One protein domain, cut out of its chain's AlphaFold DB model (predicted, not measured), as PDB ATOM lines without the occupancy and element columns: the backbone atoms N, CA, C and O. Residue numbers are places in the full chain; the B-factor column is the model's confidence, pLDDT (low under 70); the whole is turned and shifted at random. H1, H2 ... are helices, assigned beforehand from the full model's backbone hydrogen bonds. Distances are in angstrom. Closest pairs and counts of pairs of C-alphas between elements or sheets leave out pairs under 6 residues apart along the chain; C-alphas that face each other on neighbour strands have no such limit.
ATOM      1  N   ALA A 809     -47.760 -16.312  36.438       68.81
ATOM      2  CA  ALA A 809     -47.153 -17.539  35.925       68.81
ATOM      3  C   ALA A 809     -46.636 -17.375  34.484       68.81
ATOM      4  O   ALA A 809     -47.051 -16.479  33.752       68.81
ATOM      5  N   SER A 810     -45.711 -18.244  34.066       79.12
ATOM      6  CA  SER A 810     -45.232 -18.275  32.679       79.12
ATOM      7  C   SER A 810     -46.316 -18.785  31.720       79.12
ATOM      8  O   SER A 810     -47.279 -19.437  32.134       79.12
ATOM      9  N   GLN A 811     -46.145 -18.546  30.417       81.31
ATOM     10  CA  GLN A 811     -47.038 -19.093  29.387       81.31
ATOM     11  C   GLN A 811     -47.129 -20.625  29.493       81.31
ATOM     12  O   GLN A 811     -48.230 -21.180  29.486       81.31
ATOM     13  N   ALA A 812     -45.991 -21.285  29.723       82.44
ATOM     14  CA  ALA A 812     -45.918 -22.718  29.991       82.44
ATOM     15  C   ALA A 812     -46.681 -23.147  31.258       82.44
ATOM     16  O   ALA A 812     -47.306 -24.204  31.261       82.44
ATOM     17  N   ALA A 813     -46.687 -22.339  32.324       82.25
ATOM     18  CA  ALA A 813     -47.423 -22.645  33.552       82.25
ATOM     19  C   ALA A 813     -48.946 -22.526  33.367       82.25
ATOM     20  O   ALA A 813     -49.698 -23.373  33.855       82.25
ATOM     21  N   HIS A 814     -49.413 -21.523  32.616       85.31
ATOM     22  CA  HIS A 814     -50.826 -21.411  32.251       85.31
ATOM     23  C   HIS A 814     -51.262 -22.546  31.308       85.31
ATOM     24  O   HIS A 814     -52.326 -23.133  31.516       85.31
ATOM     25  N   ALA A 815     -50.419 -22.931  30.341       85.12
ATOM     26  CA  ALA A 815     -50.647 -24.109  29.502       85.12
ATOM     27  C   ALA A 815     -50.688 -25.409  30.329       85.12
ATOM     28  O   ALA A 815     -51.593 -26.222  30.138       85.12
ATOM     29  N   ALA A 816     -49.774 -25.587  31.293       84.94
ATOM     30  CA  ALA A 816     -49.769 -26.721  32.219       84.94
ATOM     31  C   ALA A 816     -51.078 -26.807  33.008       84.94
ATOM     32  O   ALA A 816     -51.744 -27.841  32.971       84.94
ATOM     33  N   TYR A 817     -51.497 -25.718  33.657       87.81
ATOM     34  CA  TYR A 817     -52.738 -25.688  34.433       87.81
ATOM     35  C   TYR A 817     -53.977 -25.998  33.569       87.81
ATOM     36  O   TYR A 817     -54.845 -26.760  33.991       87.81
ATOM     37  N   LYS A 818     -54.038 -25.469  32.338       86.75
ATOM     38  CA  LYS A 818     -55.150 -25.685  31.395       86.75
ATOM     39  C   LYS A 818     -55.213 -27.117  30.845       86.75
ATOM     40  O   LYS A 818     -56.301 -27.670  30.718       86.75
ATOM     41  N   ILE A 819     -54.070 -27.708  30.488       89.25
ATOM     42  CA  ILE A 819     -54.004 -28.991  29.767       89.25
ATOM     43  C   ILE A 819     -53.867 -30.186  30.719       89.25
ATOM     44  O   ILE A 819     -54.539 -31.203  30.522       89.25
ATOM     45  N   LEU A 820     -53.037 -30.081  31.761       84.44
ATOM     46  CA  LEU A 820     -52.813 -31.140  32.755       84.44
ATOM     47  C   LEU A 820     -53.819 -31.084  33.916       84.44
ATOM     48  O   LEU A 820     -54.104 -32.114  34.524       84.44
ATOM     49  N   GLY A 821     -54.392 -29.910  34.198       84.50
ATOM     50  CA  GLY A 821     -55.291 -29.687  35.331       84.50
ATOM     51  C   GLY A 821     -54.548 -29.419  36.651       84.50
ATOM     52  O   GLY A 821     -53.342 -29.661  36.746       84.50
ATOM     53  N   PRO A 822     -55.262 -28.956  37.697       80.00
ATOM     54  CA  PRO A 822     -54.668 -28.323  38.880       80.00
ATOM     55  C   PRO A 822     -53.719 -29.219  39.684       80.00
ATOM     56  O   PRO A 822     -52.791 -28.713  40.305       80.00
ATOM     57  N   TYR A 823     -53.921 -30.540  39.674       82.31
ATOM     58  CA  TYR A 823     -53.077 -31.477  40.422       82.31
ATOM     59  C   TYR A 823     -51.809 -31.871  39.653       82.31
ATOM     60  O   TYR A 823     -50.716 -31.828  40.210       82.31
ATOM     61  N   LEU A 824     -51.921 -32.187  38.357       82.81
ATOM     62  CA  LEU A 824     -50.769 -32.585  37.537       82.81
ATOM     63  C   LEU A 824     -49.899 -31.389  37.118       82.81
ATOM     64  O   LEU A 824     -48.693 -31.550  36.966       82.81
ATOM     65  N   SER A 825     -50.452 -30.173  37.023       83.12
ATOM     66  CA  SER A 825     -49.646 -28.951  36.852       83.12
ATOM     67  C   SER A 825     -48.792 -28.597  38.077       83.12
ATOM     68  O   SER A 825     -47.887 -27.771  37.974       83.12
ATOM     69  N   LEU A 826     -49.077 -29.199  39.237       83.75
ATOM     70  CA  LEU A 826     -48.282 -29.064  40.460       83.75
ATOM     71  C   LEU A 826     -47.291 -30.221  40.673       83.75
ATOM     72  O   LEU A 826     -46.547 -30.200  41.652       83.75
ATOM     73  N   ALA A 827     -47.247 -31.209  39.774       86.62
ATOM     74  CA  ALA A 827     -46.298 -32.313  39.865       86.62
ATOM     75  C   ALA A 827     -44.850 -31.815  39.634       86.62
ATOM     76  O   ALA A 827     -44.629 -30.950  38.777       86.62
ATOM     77  N   PRO A 828     -43.845 -32.319  40.375       84.75
ATOM     78  CA  PRO A 828     -42.531 -31.679  40.441       84.75
ATOM     79  C   PRO A 828     -41.770 -31.713  39.108       84.75
ATOM     80  O   PRO A 828     -41.167 -30.703  38.741       84.75
ATOM     81  N   ALA A 829     -41.859 -32.801  38.331       86.50
ATOM     82  CA  ALA A 829     -41.239 -32.865  37.004       86.50
ATOM     83  C   ALA A 829     -41.870 -31.858  36.025       86.50
ATOM     84  O   ALA A 829     -41.171 -31.237  35.223       86.50
ATOM     85  N   VAL A 830     -43.185 -31.635  36.129       85.44
ATOM     86  CA  VAL A 830     -43.915 -30.652  35.311       85.44
ATOM     87  C   VAL A 830     -43.510 -29.229  35.684       85.44
ATOM     88  O   VAL A 830     -43.209 -28.436  34.794       85.44
ATOM     89  N   GLN A 831     -43.436 -28.899  36.978       88.75
ATOM     90  CA  GLN A 831     -42.975 -27.578  37.426       88.75
ATOM     91  C   GLN A 831     -41.532 -27.293  36.986       88.75
ATOM     92  O   GLN A 831     -41.239 -26.196  36.508       88.75
ATOM     93  N   GLN A 832     -40.638 -28.282  37.082       84.81
ATOM     94  CA  GLN A 832     -39.258 -28.152  36.611       84.81
ATOM     95  C   GLN A 832     -39.191 -27.937  35.091       84.81
ATOM     96  O   GLN A 832     -38.518 -27.004  34.641       84.81
ATOM     97  N   LEU A 833     -39.945 -28.706  34.298       83.12
ATOM     98  CA  LEU A 833     -40.020 -28.531  32.844       83.12
ATOM     99  C   LEU A 833     -40.567 -27.143  32.455       83.12
ATOM    100  O   LEU A 833     -39.983 -26.463  31.614       83.12
ATOM    101  N   VAL A 834     -41.624 -26.680  33.128       86.69
ATOM    102  CA  VAL A 834     -42.224 -25.340  32.967       86.69
ATOM    103  C   VAL A 834     -41.252 -24.212  33.338       86.69
ATOM    104  O   VAL A 834     -41.283 -23.152  32.710       86.69
ATOM    105  N   SER A 835     -40.377 -24.424  34.327       84.00
ATOM    106  CA  SER A 835     -39.321 -23.463  34.683       84.00
ATOM    107  C   SER A 835     -38.168 -23.438  33.670       84.00
ATOM    108  O   SER A 835     -37.592 -22.380  33.425       84.00
ATOM    109  N   THR A 836     -37.874 -24.579  33.039       82.69
ATOM    110  CA  THR A 836     -36.800 -24.726  32.038       82.69
ATOM    111  C   THR A 836     -37.225 -24.195  30.665       82.69
ATOM    112  O   THR A 836     -36.413 -23.634  29.934       82.69
ATOM    113  N   ALA A 837     -38.510 -24.334  30.320       79.69
ATOM    114  CA  ALA A 837     -39.089 -23.908  29.048       79.69
ATOM    115  C   ALA A 837     -40.311 -22.978  29.248       79.69
ATOM    116  O   ALA A 837     -41.439 -23.359  28.927       79.69
ATOM    117  N   PRO A 838     -40.128 -21.738  29.749       79.88
ATOM    118  CA  PRO A 838     -41.234 -20.847  30.131       79.88
ATOM    119  C   PRO A 838     -42.135 -20.392  28.968       79.88
ATOM    120  O   PRO A 838     -43.255 -19.934  29.211       79.88
ATOM    121  N   SER A 839     -41.673 -20.525  27.720       78.94
ATOM    122  CA  SER A 839     -42.408 -20.196  26.490       78.94
ATOM    123  C   SER A 839     -43.188 -21.371  25.878       78.94
ATOM    124  O   SER A 839     -43.711 -21.219  24.777       78.94
ATOM    125  N   ALA A 840     -43.227 -22.543  26.524       80.25
ATOM    126  CA  ALA A 840     -43.886 -23.727  25.969       80.25
ATOM    127  C   ALA A 840     -45.407 -23.533  25.789       80.25
ATOM    128  O   ALA A 840     -46.086 -22.946  26.638       80.25
ATOM    129  N   GLY A 841     -45.939 -24.035  24.674       82.75
ATOM    130  CA  GLY A 841     -47.336 -23.879  24.265       82.75
ATOM    131  C   GLY A 841     -48.257 -25.047  24.640       82.75
ATOM    132  O   GLY A 841     -47.832 -26.103  25.104       82.75
ATOM    133  N   GLU A 842     -49.557 -24.880  24.378       85.62
ATOM    134  CA  GLU A 842     -50.587 -25.881  24.711       85.62
ATOM    135  C   GLU A 842     -50.389 -27.227  23.986       85.62
ATOM    136  O   GLU A 842     -50.624 -28.280  24.574       85.62
ATOM    137  N   GLN A 843     -49.900 -27.208  22.738       82.81
ATOM    138  CA  GLN A 843     -49.584 -28.426  21.976       82.81
ATOM    139  C   GLN A 843     -48.451 -29.229  22.625       82.81
ATOM    140  O   GLN A 843     -48.539 -30.446  22.758       82.81
ATOM    141  N   GLU A 844     -47.404 -28.543  23.071       83.44
ATOM    142  CA  GLU A 844     -46.223 -29.151  23.686       83.44
ATOM    143  C   GLU A 844     -46.576 -29.742  25.058       83.44
ATOM    144  O   GLU A 844     -46.207 -30.872  25.378       83.44
ATOM    145  N   MET A 845     -47.414 -29.032  25.818       89.56
ATOM    146  CA  MET A 845     -47.987 -29.524  27.070       89.56
ATOM    147  C   MET A 845     -48.931 -30.726  26.877       89.56
ATOM    148  O   MET A 845     -49.067 -31.560  27.773       89.56
ATOM    149  N   SER A 846     -49.553 -30.869  25.702       88.81
ATOM    150  CA  SER A 846     -50.333 -32.066  25.361       88.81
ATOM    151  C   SER A 846     -49.445 -33.301  25.175       88.81
ATOM    152  O   SER A 846     -49.847 -34.388  25.583       88.81
ATOM    153  N   VAL A 847     -48.226 -33.154  24.641       89.19
ATOM    154  CA  VAL A 847     -47.259 -34.268  24.552       89.19
ATOM    155  C   VAL A 847     -46.748 -34.652  25.946       89.19
ATOM    156  O   VAL A 847     -46.641 -35.835  26.258       89.19
ATOM    157  N   VAL A 848     -46.519 -33.668  26.827       87.06
ATOM    158  CA  VAL A 848     -46.199 -33.907  28.251       87.06
ATOM    159  C   VAL A 848     -47.318 -34.694  28.944       87.06
ATOM    160  O   VAL A 848     -47.035 -35.660  29.651       87.06
ATOM    161  N   LYS A 849     -48.587 -34.343  28.694       90.00
ATOM    162  CA  LYS A 849     -49.756 -35.086  29.198       90.00
ATOM    163  C   LYS A 849     -49.767 -36.538  28.728       90.00
ATOM    164  O   LYS A 849     -50.045 -37.431  29.522       90.00
ATOM    165  N   GLU A 850     -49.454 -36.763  27.457       88.06
ATOM    166  CA  GLU A 850     -49.371 -38.094  26.855       88.06
ATOM    167  C   GLU A 850     -48.253 -38.927  27.505       88.06
ATOM    168  O   GLU A 850     -48.498 -40.047  27.932       88.06
ATOM    169  N   CYS A 851     -47.052 -38.363  27.691       86.31
ATOM    170  CA  CYS A 851     -45.947 -39.049  28.373       86.31
ATOM    171  C   CYS A 851     -46.243 -39.378  29.849       86.31
ATOM    172  O   CYS A 851     -45.803 -40.419  30.334       86.31
ATOM    173  N   ILE A 852     -46.995 -38.531  30.557       88.62
ATOM    174  CA  ILE A 852     -47.430 -38.793  31.941       88.62
ATOM    175  C   ILE A 852     -48.540 -39.857  31.997       88.62
ATOM    176  O   ILE A 852     -48.599 -40.629  32.953       88.62
ATOM    177  N   ALA A 853     -49.397 -39.941  30.975       88.31
ATOM    178  CA  ALA A 853     -50.386 -41.013  30.851       88.31
ATOM    179  C   ALA A 853     -49.736 -42.367  30.499       88.31
ATOM    180  O   ALA A 853     -50.123 -43.390  31.059       88.31
ATOM    181  N   ASP A 854     -48.724 -42.364  29.624       85.12
ATOM    182  CA  ASP A 854     -47.932 -43.548  29.261       85.12
ATOM    183  C   ASP A 854     -47.119 -44.100  30.446       85.12
ATOM    184  O   ASP A 854     -46.890 -45.308  30.542       85.12
ATOM    185  N   ASN A 855     -46.646 -43.226  31.344       87.31
ATOM    186  CA  ASN A 855     -45.941 -43.614  32.562       87.31
ATOM    187  C   ASN A 855     -46.181 -42.599  33.700       87.31
ATOM    188  O   ASN A 855     -45.579 -41.521  33.684       87.31
ATOM    189  N   PRO A 856     -46.962 -42.938  34.744       86.00
ATOM    190  CA  PRO A 856     -47.269 -41.999  35.825       86.00
ATOM    191  C   PRO A 856     -46.033 -41.568  36.630       86.00
ATOM    192  O   PRO A 856     -46.025 -40.465  37.174       86.00
ATOM    193  N   ALA A 857     -44.952 -42.362  36.652       84.81
ATOM    194  CA  ALA A 857     -43.698 -41.963  37.299       84.81
ATOM    195  C   ALA A 857     -43.051 -40.727  36.636       84.81
ATOM    196  O   ALA A 857     -42.304 -40.000  37.289       84.81
ATOM    197  N   ALA A 858     -43.378 -40.431  35.372       84.81
ATOM    198  CA  ALA A 858     -42.910 -39.237  34.668       84.81
ATOM    199  C   ALA A 858     -43.524 -37.924  35.204       84.81
ATOM    200  O   ALA A 858     -43.015 -36.849  34.898       84.81
ATOM    201  N   ALA A 859     -44.583 -37.974  36.025       83.88
ATOM    202  CA  ALA A 859     -45.067 -36.793  36.751       83.88
ATOM    203  C   ALA A 859     -44.120 -36.394  37.903       83.88
ATOM    204  O   ALA A 859     -43.992 -35.212  38.235       83.88
ATOM    205  N   GLU A 860     -43.443 -37.377  38.502       86.62
ATOM    206  CA  GLU A 860     -42.572 -37.192  39.665       86.62
ATOM    207  C   GLU A 860     -41.083 -37.118  39.289       86.62
ATOM    208  O   GLU A 860     -40.322 -36.417  39.952       86.62
ATOM    209  N   GLN A 861     -40.664 -37.795  38.212       86.44
ATOM    210  CA  GLN A 861     -39.261 -37.924  37.800       86.44
ATOM    211  C   GLN A 861     -38.982 -37.256  36.443       86.44
ATOM    212  O   GLN A 861     -39.361 -37.763  35.383       86.44
ATOM    213  N   LEU A 862     -38.251 -36.134  36.476       86.06
ATOM    214  CA  LEU A 862     -37.905 -35.336  35.294       86.06
ATOM    215  C   LEU A 862     -37.070 -36.112  34.263       86.06
ATOM    216  O   LEU A 862     -37.291 -35.950  33.063       86.06
ATOM    217  N   ASP A 863     -36.154 -36.981  34.697       84.75
ATOM    218  CA  ASP A 863     -35.303 -37.767  33.793       84.75
ATOM    219  C   ASP A 863     -36.117 -38.748  32.942       84.75
ATOM    220  O   ASP A 863     -35.859 -38.917  31.748       84.75
ATOM    221  N   VAL A 864     -37.138 -39.364  33.546       86.81
ATOM    222  CA  VAL A 864     -38.053 -40.297  32.876       86.81
ATOM    223  C   VAL A 864     -38.908 -39.544  31.859       86.81
ATOM    224  O   VAL A 864     -38.993 -39.956  30.700       86.81
ATOM    225  N   LEU A 865     -39.469 -38.396  32.257       87.50
ATOM    226  CA  LEU A 865     -40.239 -37.523  31.370       87.50
ATOM    227  C   LEU A 865     -39.399 -37.046  30.175       87.50
ATOM    228  O   LEU A 865     -39.840 -37.136  29.031       87.50
ATOM    229  N   THR A 866     -38.164 -36.608  30.425       86.69
ATOM    230  CA  THR A 866     -37.250 -36.097  29.391       86.69
ATOM    231  C   THR A 866     -36.852 -37.197  28.405       86.69
ATOM    232  O   THR A 866     -36.925 -36.985  27.197       86.69
ATOM    233  N   GLN A 867     -36.531 -38.406  28.882       88.50
ATOM    234  CA  GLN A 867     -36.251 -39.553  28.008       88.50
ATOM    235  C   GLN A 867     -37.455 -39.942  27.134       88.50
ATOM    236  O   GLN A 867     -37.280 -40.297  25.966       88.50
ATOM    237  N   MET A 868     -38.678 -39.870  27.669       85.81
ATOM    238  CA  MET A 868     -39.897 -40.174  26.912       85.81
ATOM    239  C   MET A 868     -40.203 -39.102  25.856       85.81
ATOM    240  O   MET A 868     -40.534 -39.450  24.721       85.81
ATOM    241  N   LEU A 869     -40.014 -37.820  26.186       87.69
ATOM    242  CA  LEU A 869     -40.140 -36.707  25.239       87.69
ATOM    243  C   LEU A 869     -39.116 -36.813  24.097       87.69
ATOM    244  O   LEU A 869     -39.496 -36.701  22.931       87.69
ATOM    245  N   THR A 870     -37.846 -37.109  24.401       86.94
ATOM    246  CA  THR A 870     -36.797 -37.296  23.381       86.94
ATOM    247  C   THR A 870     -37.138 -38.440  22.424       86.94
ATOM    248  O   THR A 870     -37.101 -38.246  21.210       86.94
ATOM    249  N   ARG A 871     -37.582 -39.600  22.934       86.44
ATOM    250  CA  ARG A 871     -37.987 -40.737  22.083       86.44
ATOM    251  C   ARG A 871     -39.183 -40.419  21.179       86.44
ATOM    252  O   ARG A 871     -39.196 -40.837  20.021       86.44
ATOM    253  N   LYS A 872     -40.183 -39.664  21.660       84.19
ATOM    254  CA  LYS A 872     -41.311 -39.228  20.810       84.19
ATOM    255  C   LYS A 872     -40.871 -38.221  19.740       84.19
ATOM    256  O   LYS A 872     -41.346 -38.302  18.609       84.19
ATOM    257  N   TRP A 873     -39.922 -37.336  20.049       83.81
ATOM    258  CA  TRP A 873     -39.335 -36.401  19.080       83.81
ATOM    259  C   TRP A 873     -38.533 -37.115  17.976       83.81
ATOM    260  O   TRP A 873     -38.709 -36.816  16.794       83.81
ATOM    261  N   GLU A 874     -37.723 -38.117  18.329       81.94
ATOM    262  CA  GLU A 874     -37.002 -38.966  17.365       81.94
ATOM    263  C   GLU A 874     -37.972 -39.726  16.437       81.94
ATOM    264  O   GLU A 874     -37.795 -39.740  15.215       81.94
ATOM    265  N   GLY A 875     -39.053 -40.289  16.992       76.00
ATOM    266  CA  GLY A 875     -40.114 -40.953  16.223       76.00
ATOM    267  C   GLY A 875     -40.870 -40.018  15.264       76.00
ATOM    268  O   GLY A 875     -41.210 -40.414  14.142       76.00
ATOM    269  N   GLN A 876     -41.085 -38.754  15.645       74.19
ATOM    270  CA  GLN A 876     -41.655 -37.742  14.746       74.19
ATOM    271  C   GLN A 876     -40.717 -37.387  13.578       74.19
ATOM    272  O   GLN A 876     -41.193 -37.189  12.460       74.19
ATOM    273  N   GLN A 877     -39.394 -37.374  13.775       67.44
ATOM    274  CA  GLN A 877     -38.457 -37.162  12.663       67.44
ATOM    275  C   GLN A 877     -38.423 -38.352  11.696       67.44
ATOM    276  O   GLN A 877     -38.420 -38.159  10.480       67.44
ATOM    277  N   GLN A 878     -38.446 -39.586  12.211       68.38
ATOM    278  CA  GLN A 878     -38.467 -40.785  11.364       68.38
ATOM    279  C   GLN A 878     -39.774 -40.920  10.565       68.38
ATOM    280  O   GLN A 878     -39.743 -41.315   9.401       68.38
TER     281      GLN A 878
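What this domain is: This is residues 809 to 878 of the 915 residues of the protein "Transcription factor BYE1" of Cyphellophora europaea CBS 101466 (UniProt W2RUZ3). A helical hairpin of H1 and H2 packs with H3, and the long H5 spreads from H3 like a V, with the short H4 at the corner where H3 leads into H5. H5 meets the other helices with residues 862 to 869 only. The printed part has 70 residues with five named helices, H1 to H5 in order, and no named strand: all helix, with mostly crossed packing. It is compact, with a radius of gyration of the C-alphas of 11.0 A, and elongated, spanning 34 by 22 by 18 A.

Where its parts are: Find C-alpha 811 at (-47.038, -19.093, 29.387); from there H1 runs to residue 820, 13.8 A. H2 is residues 828 to 836, 12.3 A, and H3 is residues 842 to 854, 18.4 A. H4 is residues 856 to 859. H5, residues 862 to 878, runs 24.5 A to C-alpha 878 at (-38.467, -40.785, 11.364).

How they stand to each other: Look first at the hairpin: H1 and H2 touch, closest at the C-alphas of Ala 812 and Val 834, 5.4 A, at a shallow tilt of 29 degrees, opposite ways. H1 touches H3 at a steep tilt of 44 degrees, the same way; their closest C-alphas, Ala 815 and Glu 842, are 5.1 A apart. H2 touches H5, closest at the C-alphas of Ala 829 and Leu 862, 4.5 A. H3 touches H5 with residues 847 to 852 alone, closest at the C-alphas of Cys 851 and Met 868, 6.3 A. H4 and H5 touch only at the corner. H1 is apart from H4 and H5. In H1, H2, H3 and H5 every O i to N i+4 pair is within hydrogen-bond range; H4 is too short for such a pair.

The domain as a whole: The C-alphas farthest apart, Ala 809 and Gln 878, are 34.9 A apart. The printed part has no cut and no long link. Its mean pLDDT is 84.1; residues 809, 877 and 878 are under 70.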